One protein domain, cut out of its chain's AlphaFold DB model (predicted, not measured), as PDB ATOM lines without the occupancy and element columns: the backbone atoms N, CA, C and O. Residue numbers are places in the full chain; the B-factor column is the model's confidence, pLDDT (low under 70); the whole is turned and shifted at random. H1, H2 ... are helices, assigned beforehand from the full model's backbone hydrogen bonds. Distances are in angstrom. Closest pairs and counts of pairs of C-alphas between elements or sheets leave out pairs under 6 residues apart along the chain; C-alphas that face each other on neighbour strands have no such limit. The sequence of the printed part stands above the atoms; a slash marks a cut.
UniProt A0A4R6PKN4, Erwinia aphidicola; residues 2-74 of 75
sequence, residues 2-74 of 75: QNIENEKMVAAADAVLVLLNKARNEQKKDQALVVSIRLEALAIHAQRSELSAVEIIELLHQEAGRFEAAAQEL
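This is residues 2 to 74 of the 75 residues of a protein of Erwinia aphidicola (UniProt A0A4R6PKN4). What is the shape? It is a lopsided helical hairpin: the long helix H1 turns into the shorter H2, which folds back beside H1's later part, while residues 2 to 30 stick out as a free arm. What makes it? There are 73 printed residues with two named helices, H1 then H2, and no named strand: all helix. How large is it? It is extended, with a radius of gyration of the C-alphas of 21.3 A and spans of 71 by 20 by 12 A.

Where is H1? It has residues 2 to 48, 69.0 A long, from C-alpha 2 at (28.910, -6.989, -35.464). Where is H2? It has residues 53 to 72, 28.9 A long, ending at C-alpha 72 at (54.109, 28.835, -34.366).

How do they meet? H1, with residues 35 to 46 alone, only just touches H2, with 3 pairs of C-alphas within 8 A; the closest, of Ala 46 and Ile 56, are 6.6 A apart. How do they run? They run opposite ways at a shallow tilt of 18 degrees. Are their backbones complete? In H1 and H2 every O i to N i+4 pair is within hydrogen-bond range.

Which C-alphas are farthest apart? Those of Gln 2 and Glu 50, 71.9 A. Is it continuous? The printed part has no cut, and the link is tight. Where is pLDDT under 70? At residue 74.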
ATOM      1  N   GLN A   2      27.639  -7.605 -35.033       70.44
ATOM      2  CA  GLN A   2      28.910  -6.989 -35.464       70.44
ATOM      3  C   GLN A   2      28.829  -6.005 -36.657       70.44
ATOM      4  O   GLN A   2      29.504  -4.985 -36.656       70.44
ATOM      5  N   ASN A   3      27.981  -6.268 -37.661       75.44
ATOM      6  CA  ASN A   3      27.872  -5.389 -38.837       75.44
ATOM      7  C   ASN A   3      27.239  -4.020 -38.508       75.44
ATOM      8  O   ASN A   3      27.684  -2.995 -39.005       75.44
ATOM      9  N   ILE A   4      26.255  -4.001 -37.601       81.56
ATOM     10  CA  ILE A   4      25.562  -2.776 -37.163       81.56
ATOM     11  C   ILE A   4      26.474  -1.929 -36.262       81.56
ATOM     12  O   ILE A   4      26.422  -0.704 -36.296       81.56
ATOM     13  N   GLU A   5      27.312  -2.566 -35.443       78.94
ATOM     14  CA  GLU A   5      28.299  -1.868 -34.608       78.94
ATOM     15  C   GLU A   5      29.390  -1.207 -35.455       78.94
ATOM     16  O   GLU A   5      29.729  -0.052 -35.207       78.94
ATOM     17  N   ASN A   6      29.865  -1.887 -36.505       82.75
ATOM     18  CA  ASN A   6      30.815  -1.314 -37.460       82.75
ATOM     19  C   ASN A   6      30.223  -0.112 -38.210       82.75
ATOM     20  O   ASN A   6      30.867   0.930 -38.283       82.75
ATOM     21  N   GLU A   7      28.989  -0.214 -38.710       82.94
ATOM     22  CA  GLU A   7      28.305   0.905 -39.380       82.94
ATOM     23  C   GLU A   7      28.127   2.114 -38.450       82.94
ATOM     24  O   GLU A   7      28.383   3.251 -38.848       82.94
ATOM     25  N   LYS A   8      27.757   1.882 -37.184       85.25
ATOM     26  CA  LYS A   8      27.657   2.949 -36.175       85.25
ATOM     27  C   LYS A   8      29.007   3.594 -35.878       85.25
ATOM     28  O   LYS A   8      29.066   4.808 -35.703       85.25
ATOM     29  N   MET A   9      30.079   2.805 -35.821       85.62
ATOM     30  CA  MET A   9      31.429   3.313 -35.578       85.62
ATOM     31  C   MET A   9      31.925   4.173 -36.748       85.62
ATOM     32  O   MET A   9      32.488   5.240 -36.517       85.62
ATOM     33  N   VAL A  10      31.659   3.758 -37.992       87.25
ATOM     34  CA  VAL A  10      31.968   4.545 -39.197       87.25
ATOM     35  C   VAL A  10      31.171   5.850 -39.215       87.25
ATOM     36  O   VAL A  10      31.759   6.919 -39.347       87.25
ATOM     37  N   ALA A  11      29.859   5.793 -38.969       87.94
ATOM     38  CA  ALA A  11      29.022   6.991 -38.914       87.94
ATOM     39  C   ALA A  11      29.461   7.975 -37.812       87.94
ATOM     40  O   ALA A  11      29.422   9.192 -38.002       87.94
ATOM     41  N   ALA A  12      29.911   7.465 -36.660       88.62
ATOM     42  CA  ALA A  12      30.467   8.291 -35.592       88.62
ATOM     43  C   ALA A  12      31.801   8.940 -35.999       88.62
ATOM     44  O   ALA A  12      32.009  10.122 -35.722       88.62
ATOM     45  N   ALA A  13      32.684   8.207 -36.682       90.94
ATOM     46  CA  ALA A  13      33.943   8.745 -37.194       90.94
ATOM     47  C   ALA A  13      33.711   9.861 -38.229       90.94
ATOM     48  O   ALA A  13      34.348  10.913 -38.149       90.94
ATOM     49  N   ASP A  14      32.745   9.682 -39.132       93.06
ATOM     50  CA  ASP A  14      32.360  10.701 -40.113       93.06
ATOM     51  C   ASP A  14      31.798  11.957 -39.437       93.06
ATOM     52  O   ASP A  14      32.172  13.080 -39.785       93.06
ATOM     53  N   ALA A  15      30.951  11.790 -38.415       93.50
ATOM     54  CA  ALA A  15      30.428  12.910 -37.638       93.50
ATOM     55  C   ALA A  15      31.550  13.700 -36.939       93.50
ATOM     56  O   ALA A  15      31.551  14.933 -36.966       93.50
ATOM     57  N   VAL A  16      32.540  13.007 -36.365       94.88
ATOM     58  CA  VAL A  16      33.726  13.641 -35.768       94.88
ATOM     59  C   VAL A  16      34.524  14.408 -36.821       94.88
ATOM     60  O   VAL A  16      34.902  15.554 -36.582       94.88
ATOM     61  N   LEU A  17      34.738  13.832 -38.005       95.62
ATOM     62  CA  LEU A  17      35.468  14.489 -39.089       95.62
ATOM     63  C   LEU A  17      34.757  15.763 -39.573       95.62
ATOM     64  O   LEU A  17      35.404  16.787 -39.802       95.62
ATOM     65  N   VAL A  18      33.427  15.738 -39.673       96.00
ATOM     66  CA  VAL A  18      32.617  16.923 -40.003       96.00
ATOM     67  C   VAL A  18      32.782  18.016 -38.946       96.00
ATOM     68  O   VAL A  18      33.021  19.174 -39.297       96.00
ATOM     69  N   LEU A  19      32.699  17.662 -37.660       96.38
ATOM     70  CA  LEU A  19      32.868  18.613 -36.559       96.38
ATOM     71  C   LEU A  19      34.284  19.206 -36.523       96.38
ATOM     72  O   LEU A  19      34.429  20.418 -36.371       96.38
ATOM     73  N   LEU A  20      35.318  18.390 -36.746       96.00
ATOM     74  CA  LEU A  20      36.710  18.846 -36.837       96.00
ATOM     75  C   LEU A  20      36.923  19.807 -38.011       96.00
ATOM     76  O   LEU A  20      37.565  20.846 -37.858       96.00
ATOM     77  N   ASN A  21      36.362  19.497 -39.180       96.06
ATOM     78  CA  ASN A  21      36.449  20.375 -40.346       96.06
ATOM     79  C   ASN A  21      35.727  21.704 -40.110       96.06
ATOM     80  O   ASN A  21      36.238  22.759 -40.496       96.06
ATOM     81  N   LYS A  22      34.567  21.673 -39.446       95.75
ATOM     82  CA  LYS A  22      33.850  22.885 -39.045       95.75
ATOM     83  C   LYS A  22      34.694  23.733 -38.091       95.75
ATOM     84  O   LYS A  22      34.915  24.903 -38.390       95.75
ATOM     85  N   ALA A  23      35.232  23.132 -37.030       95.44
ATOM     86  CA  ALA A  23      36.074  23.822 -36.057       95.44
ATOM     87  C   ALA A  23      37.324  24.445 -36.707       95.44
ATOM     88  O   ALA A  23      37.628  25.611 -36.467       95.44
ATOM     89  N   ARG A  24      38.007  23.727 -37.614       93.75
ATOM     90  CA  ARG A  24      39.149  24.281 -38.374       93.75
ATOM     91  C   ARG A  24      38.750  25.461 -39.257       93.75
ATOM     92  O   ARG A  24      39.529  26.396 -39.416       93.75
ATOM     93  N   ASN A  25      37.571  25.415 -39.873       95.38
ATOM     94  CA  ASN A  25      37.091  26.516 -40.706       95.38
ATOM     95  C   ASN A  25      36.713  27.743 -39.872       95.38
ATOM     96  O   ASN A  25      36.988  28.860 -40.302       95.38
ATOM     97  N   GLU A  26      36.110  27.551 -38.701       95.62
ATOM     98  CA  GLU A  26      35.828  28.630 -37.746       95.62
ATOM     99  C   GLU A  26      37.134  29.259 -37.244       95.62
ATOM    100  O   GLU A  26      37.322  30.459 -37.409       95.62
ATOM    101  N   GLN A  27      38.106  28.445 -36.821       92.56
ATOM    102  CA  GLN A  27      39.431  28.921 -36.411       92.56
ATOM    103  C   GLN A  27      40.119  29.767 -37.495       92.56
ATOM    104  O   GLN A  27      40.670  30.823 -37.199       92.56
ATOM    105  N   LYS A  28      40.078  29.344 -38.767       92.50
ATOM    106  CA  LYS A  28      40.650  30.122 -39.882       92.50
ATOM    107  C   LYS A  28      39.959  31.472 -40.072       92.50
ATOM    108  O   LYS A  28      40.625  32.457 -40.390       92.50
ATOM    109  N   LYS A  29      38.632  31.521 -39.916       95.44
ATOM    110  CA  LYS A  29      37.870  32.776 -40.005       95.44
ATOM    111  C   LYS A  29      38.256  33.717 -38.872       95.44
ATOM    112  O   LYS A  29      38.519  34.885 -39.138       95.44
ATOM    113  N   ASP A  30      38.352  33.198 -37.654       94.12
ATOM    114  CA  ASP A  30      38.739  33.981 -36.483       94.12
ATOM    115  C   ASP A  30      40.171  34.513 -36.618       94.12
ATOM    116  O   ASP A  30      40.419  35.689 -36.368       94.12
ATOM    117  N   GLN A  31      41.104  33.693 -37.116       91.94
ATOM    118  CA  GLN A  31      42.471  34.126 -37.425       91.94
ATOM    119  C   GLN A  31      42.494  35.270 -38.447       91.94
ATOM    120  O   GLN A  31      43.145  36.288 -38.213       91.94
ATOM    121  N   ALA A  32      41.757  35.144 -39.555       94.12
ATOM    122  CA  ALA A  32      41.673  36.199 -40.565       94.12
ATOM    123  C   ALA A  32      41.053  37.494 -40.009       94.12
ATOM    124  O   ALA A  32      41.511  38.589 -40.342       94.12
ATOM    125  N   LEU A  33      40.046  37.377 -39.137       96.12
ATOM    126  CA  LEU A  33      39.410  38.516 -38.476       96.12
ATOM    127  C   LEU A  33      40.364  39.225 -37.506       96.12
ATOM    128  O   LEU A  33      40.424  40.450 -37.485       96.12
ATOM    129  N   VAL A  34      41.142  38.477 -36.721       94.38
ATOM    130  CA  VAL A  34      42.155  39.069 -35.836       94.38
ATOM    131  C   VAL A  34      43.192  39.838 -36.651       94.38
ATOM    132  O   VAL A  34      43.531  40.964 -36.291       94.38
ATOM    133  N   VAL A  35      43.664  39.276 -37.768       94.94
ATOM    134  CA  VAL A  35      44.616  39.963 -38.653       94.94
ATOM    135  C   VAL A  35      44.029  41.277 -39.173       94.94
ATOM    136  O   VAL A  35      44.682  42.313 -39.062       94.94
ATOM    137  N   SER A  36      42.792  41.271 -39.684       97.00
ATOM    138  CA  SER A  36      42.181  42.488 -40.233       97.00
ATOM    139  C   SER A  36      41.982  43.578 -39.178       97.00
ATOM    140  O   SER A  36      42.320  44.733 -39.430       97.00
ATOM    141  N   ILE A  37      41.519  43.219 -37.975       96.94
ATOM    142  CA  ILE A  37      41.341  44.162 -36.859       96.94
ATOM    143  C   ILE A  37      42.667  44.825 -36.486       96.94
ATOM    144  O   ILE A  37      42.713  46.029 -36.230       96.94
ATOM    145  N   ARG A  38      43.757  44.054 -36.436       95.62
ATOM    146  CA  ARG A  38      45.061  44.592 -36.037       95.62
ATOM    147  C   ARG A  38      45.683  45.469 -37.120       95.62
ATOM    148  O   ARG A  38      46.252  46.502 -36.778       95.62
ATOM    149  N   LEU A  39      45.516  45.122 -38.398       96.12
ATOM    150  CA  LEU A  39      45.931  45.985 -39.509       96.12
ATOM    151  C   LEU A  39      45.191  47.329 -39.489       96.12
ATOM    152  O   LEU A  39      45.827  48.372 -39.623       96.12
ATOM    153  N   GLU A  40      43.879  47.319 -39.250       97.75
ATOM    154  CA  GLU A  40      43.085  48.546 -39.123       97.75
ATOM    155  C   GLU A  40      43.551  49.396 -37.931       97.75
ATOM    156  O   GLU A  40      43.772  50.600 -38.057       97.75
ATOM    157  N   ALA A  41      43.784  48.770 -36.773       96.44
ATOM    158  CA  ALA A  41      44.300  49.466 -35.597       96.44
ATOM    159  C   ALA A  41      45.679  50.101 -35.851       96.44
ATOM    160  O   ALA A  41      45.935  51.219 -35.400       96.44
ATOM    161  N   LEU A  42      46.553  49.412 -36.592       96.50
ATOM    162  CA  LEU A  42      47.875  49.908 -36.972       96.50
ATOM    163  C   LEU A  42      47.770  51.087 -37.947       96.50
ATOM    164  O   LEU A  42      48.469  52.082 -37.766       96.50
ATOM    165  N   ALA A  43      46.853  51.030 -38.916       96.88
ATOM    166  CA  ALA A  43      46.580  52.138 -39.831       96.88
ATOM    167  C   ALA A  43      46.041  53.376 -39.094       96.88
ATOM    168  O   ALA A  43      46.544  54.484 -39.292       96.88
ATOM    169  N   ILE A  44      45.079  53.189 -38.184       97.94
ATOM    170  CA  ILE A  44      44.549  54.263 -37.331       97.94
ATOM    171  C   ILE A  44      45.664  54.868 -36.475       97.94
ATOM    172  O   ILE A  44      45.742  56.090 -36.334       97.94
ATOM    173  N   HIS A  45      46.530  54.037 -35.891       97.12
ATOM    174  CA  HIS A  45      47.662  54.512 -35.103       97.12
ATOM    175  C   HIS A  45      48.629  55.339 -35.954       97.12
ATOM    176  O   HIS A  45      48.947  56.465 -35.574       97.12
ATOM    177  N   ALA A  46      49.019  54.829 -37.124       97.19
ATOM    178  CA  ALA A  46      49.903  55.527 -38.049       97.19
ATOM    179  C   ALA A  46      49.344  56.892 -38.466       97.19
ATOM    180  O   ALA A  46      50.069  57.885 -38.452       97.19
ATOM    181  N   GLN A  47      48.043  56.959 -38.761       97.69
ATOM    182  CA  GLN A  47      47.374  58.203 -39.126       97.69
ATOM    183  C   GLN A  47      47.330  59.201 -37.963       97.69
ATOM    184  O   GLN A  47      47.606  60.381 -38.156       97.69
ATOM    185  N   ARG A  48      46.976  58.750 -36.753       97.94
ATOM    186  CA  ARG A  48      46.847  59.626 -35.573       97.94
ATOM    187  C   ARG A  48      48.183  60.128 -35.039       97.94
ATOM    188  O   ARG A  48      48.211  61.174 -34.400       97.94
ATOM    189  N   SER A  49      49.246  59.360 -35.244       97.38
ATOM    190  CA  SER A  49      50.599  59.686 -34.801       97.38
ATOM    191  C   SER A  49      51.442  60.345 -35.893       97.38
ATOM    192  O   SER A  49      52.609  60.616 -35.640       97.38
ATOM    193  N   GLU A  50      50.861  60.606 -37.072       96.56
ATOM    194  CA  GLU A  50      51.537  61.218 -38.226       96.56
ATOM    195  C   GLU A  50      52.860  60.515 -38.577       96.56
ATOM    196  O   GLU A  50      53.863  61.153 -38.894       96.56
ATOM    197  N   LEU A  51      52.859  59.179 -38.503       97.62
ATOM    198  CA  LEU A  51      54.065  58.384 -38.711       97.62
ATOM    199  C   LEU A  51      54.589  58.532 -40.139       97.62
ATOM    200  O   LEU A  51      53.839  58.535 -41.120       97.62
ATOM    201  N   SER A  52      55.910  58.589 -40.257       97.75
ATOM    202  CA  SER A  52      56.603  58.550 -41.535       97.75
ATOM    203  C   SER A  52      56.456  57.184 -42.209       97.75
ATOM    204  O   SER A  52      56.198  56.159 -41.577       97.75
ATOM    205  N   ALA A  53      56.698  57.143 -43.521       96.31
ATOM    206  CA  ALA A  53      56.692  55.889 -44.270       96.31
ATOM    207  C   ALA A  53      57.674  54.848 -43.695       96.31
ATOM    208  O   ALA A  53      57.379  53.657 -43.727       96.31
ATOM    209  N   VAL A  54      58.813  55.291 -43.149       98.25
ATOM    210  CA  VAL A  54      59.813  54.405 -42.530       98.25
ATOM    211  C   VAL A  54      59.253  53.763 -41.261       98.25
ATOM    212  O   VAL A  54      59.297  52.544 -41.133       98.25
ATOM    213  N   GLU A  55      58.649  54.554 -40.374       97.00
ATOM    214  CA  GLU A  55      58.038  54.055 -39.132       97.00
ATOM    215  C   GLU A  55      56.874  53.097 -39.415       97.00
ATOM    216  O   GLU A  55      56.721  52.077 -38.746       97.00
ATOM    217  N   ILE A  56      56.076  53.379 -40.450       97.00
ATOM    218  CA  ILE A  56      54.997  52.484 -40.885       97.00
ATOM    219  C   ILE A  56      55.565  51.141 -41.363       97.00
ATOM    220  O   ILE A  56      55.039  50.093 -40.995       97.00
ATOM    221  N   ILE A  57      56.641  51.147 -42.158       97.69
ATOM    222  CA  ILE A  57      57.297  49.917 -42.631       97.69
ATOM    223  C   ILE A  57      57.838  49.102 -41.449       97.69
ATOM    224  O   ILE A  57      57.635  47.888 -41.398       97.69
ATOM    225  N   GLU A  58      58.479  49.748 -40.474       96.94
ATOM    226  CA  GLU A  58      58.968  49.074 -39.267       96.94
ATOM    227  C   GLU A  58      57.826  48.452 -38.455       96.94
ATOM    228  O   GLU A  58      57.917  47.290 -38.052       96.94
ATOM    229  N   LEU A  59      56.722  49.180 -38.269       95.94
ATOM    230  CA  LEU A  59      55.532  48.659 -37.598       95.94
ATOM    231  C   LEU A  59      54.927  47.459 -38.338       95.94
ATOM    232  O   LEU A  59      54.534  46.488 -37.693       95.94
ATOM    233  N   LEU A  60      54.892  47.478 -39.674       96.38
ATOM    234  CA  LEU A  60      54.428  46.337 -40.468       96.38
ATOM    235  C   LEU A  60      55.324  45.107 -40.281       96.38
ATOM    236  O   LEU A  60      54.807  43.996 -40.158       96.38
ATOM    237  N   HIS A  61      56.647  45.281 -40.211       96.94
ATOM    238  CA  HIS A  61      57.567  44.178 -39.922       96.94
ATOM    239  C   HIS A  61      57.365  43.602 -38.517       96.94
ATOM    240  O   HIS A  61      57.335  42.381 -38.355       96.94
ATOM    241  N   GLN A  62      57.178  44.457 -37.508       95.50
ATOM    242  CA  GLN A  62      56.873  44.013 -36.144       95.50
ATOM    243  C   GLN A  62      55.549  43.242 -36.091       95.50
ATOM    244  O   GLN A  62      55.458  42.192 -35.453       95.50
ATOM    245  N   GLU A  63      54.527  43.736 -36.789       95.50
ATOM    246  CA  GLU A  63      53.212  43.108 -36.825       95.50
ATOM    247  C   GLU A  63      53.237  41.764 -37.568       95.50
ATOM    248  O   GLU A  63      52.651  40.788 -37.094       95.50
ATOM    249  N   ALA A  64      53.998  41.666 -38.662       95.06
ATOM    250  CA  ALA A  64      54.252  40.408 -39.357       95.06
ATOM    251  C   ALA A  64      54.951  39.381 -38.450       95.06
ATOM    252  O   ALA A  64      54.499  38.238 -38.364       95.06
ATOM    253  N   GLY A  65      55.983  39.798 -37.707       95.19
ATOM    254  CA  GLY A  65      56.673  38.932 -36.745       95.19
ATOM    255  C   GLY A  65      55.753  38.429 -35.628       95.19
ATOM    256  O   GLY A  65      55.843  37.273 -35.217       95.19
ATOM    257  N   ARG A  66      54.796  39.251 -35.175       91.88
ATOM    258  CA  ARG A  66      53.778  38.807 -34.208       91.88
ATOM    259  C   ARG A  66      52.847  37.743 -34.783       91.88
ATOM    260  O   ARG A  66      52.497  36.815 -34.057       91.88
ATOM    261  N   PHE A  67      52.427  37.867 -36.043       91.69
ATOM    262  CA  PHE A  67      51.593  36.841 -36.675       91.69
ATOM    263  C   PHE A  67      52.356  35.540 -36.916       91.69
ATOM    264  O   PHE A  67      51.784  34.470 -36.729       91.69
ATOM    265  N   GLU A  68      53.638  35.619 -37.272       92.69
ATOM    266  CA  GLU A  68      54.501  34.444 -37.392       92.69
ATOM    267  C   GLU A  68      54.644  33.712 -36.049       92.69
ATOM    268  O   GLU A  68      54.403  32.507 -35.984       92.69
ATOM    269  N   ALA A  69      54.939  34.438 -34.966       90.94
ATOM    270  CA  ALA A  69      55.018  33.863 -33.623       90.94
ATOM    271  C   ALA A  69      53.689  33.211 -33.198       90.94
ATOM    272  O   ALA A  69      53.672  32.063 -32.759       90.94
ATOM    273  N   ALA A  70      52.561  33.899 -33.414       86.88
ATOM    274  CA  ALA A  70      51.238  33.358 -33.106       86.88
ATOM    275  C   ALA A  70      50.909  32.093 -33.919       86.88
ATOM    276  O   ALA A  70      50.237  31.194 -33.415       86.88
ATOM    277  N   ALA A  71      51.376  31.998 -35.168       85.94
ATOM    278  CA  ALA A  71      51.204  30.802 -35.986       85.94
ATOM    279  C   ALA A  71      52.041  29.617 -35.473       85.94
ATOM    280  O   ALA A  71      51.583  28.480 -35.552       85.94
ATOM    281  N   GLN A  72      53.234  29.871 -34.925       86.12
ATOM    282  CA  GLN A  72      54.109  28.835 -34.366       86.12
ATOM    283  C   GLN A  72      53.624  28.312 -33.004       86.12
ATOM    284  O   GLN A  72      53.776  27.126 -32.733       86.12
ATOM    285  N   GLU A  73      53.000  29.154 -32.173       75.50
ATOM    286  CA  GLU A  73      52.413  28.745 -30.882       75.50
ATOM    287  C   GLU A  73      51.152  27.868 -31.023       75.50
ATOM    288  O   GLU A  73      50.724  27.233 -30.060       75.50
ATOM    289  N   LEU A  74      50.542  27.828 -32.212       60.28
ATOM    290  CA  LEU A  74      49.317  27.073 -32.511       60.28
ATOM    291  C   LEU A  74      49.568  25.632 -33.012       60.28
ATOM    292  O   LEU A  74      48.612  24.972 -33.440       60.28
TER     293      LEU A  74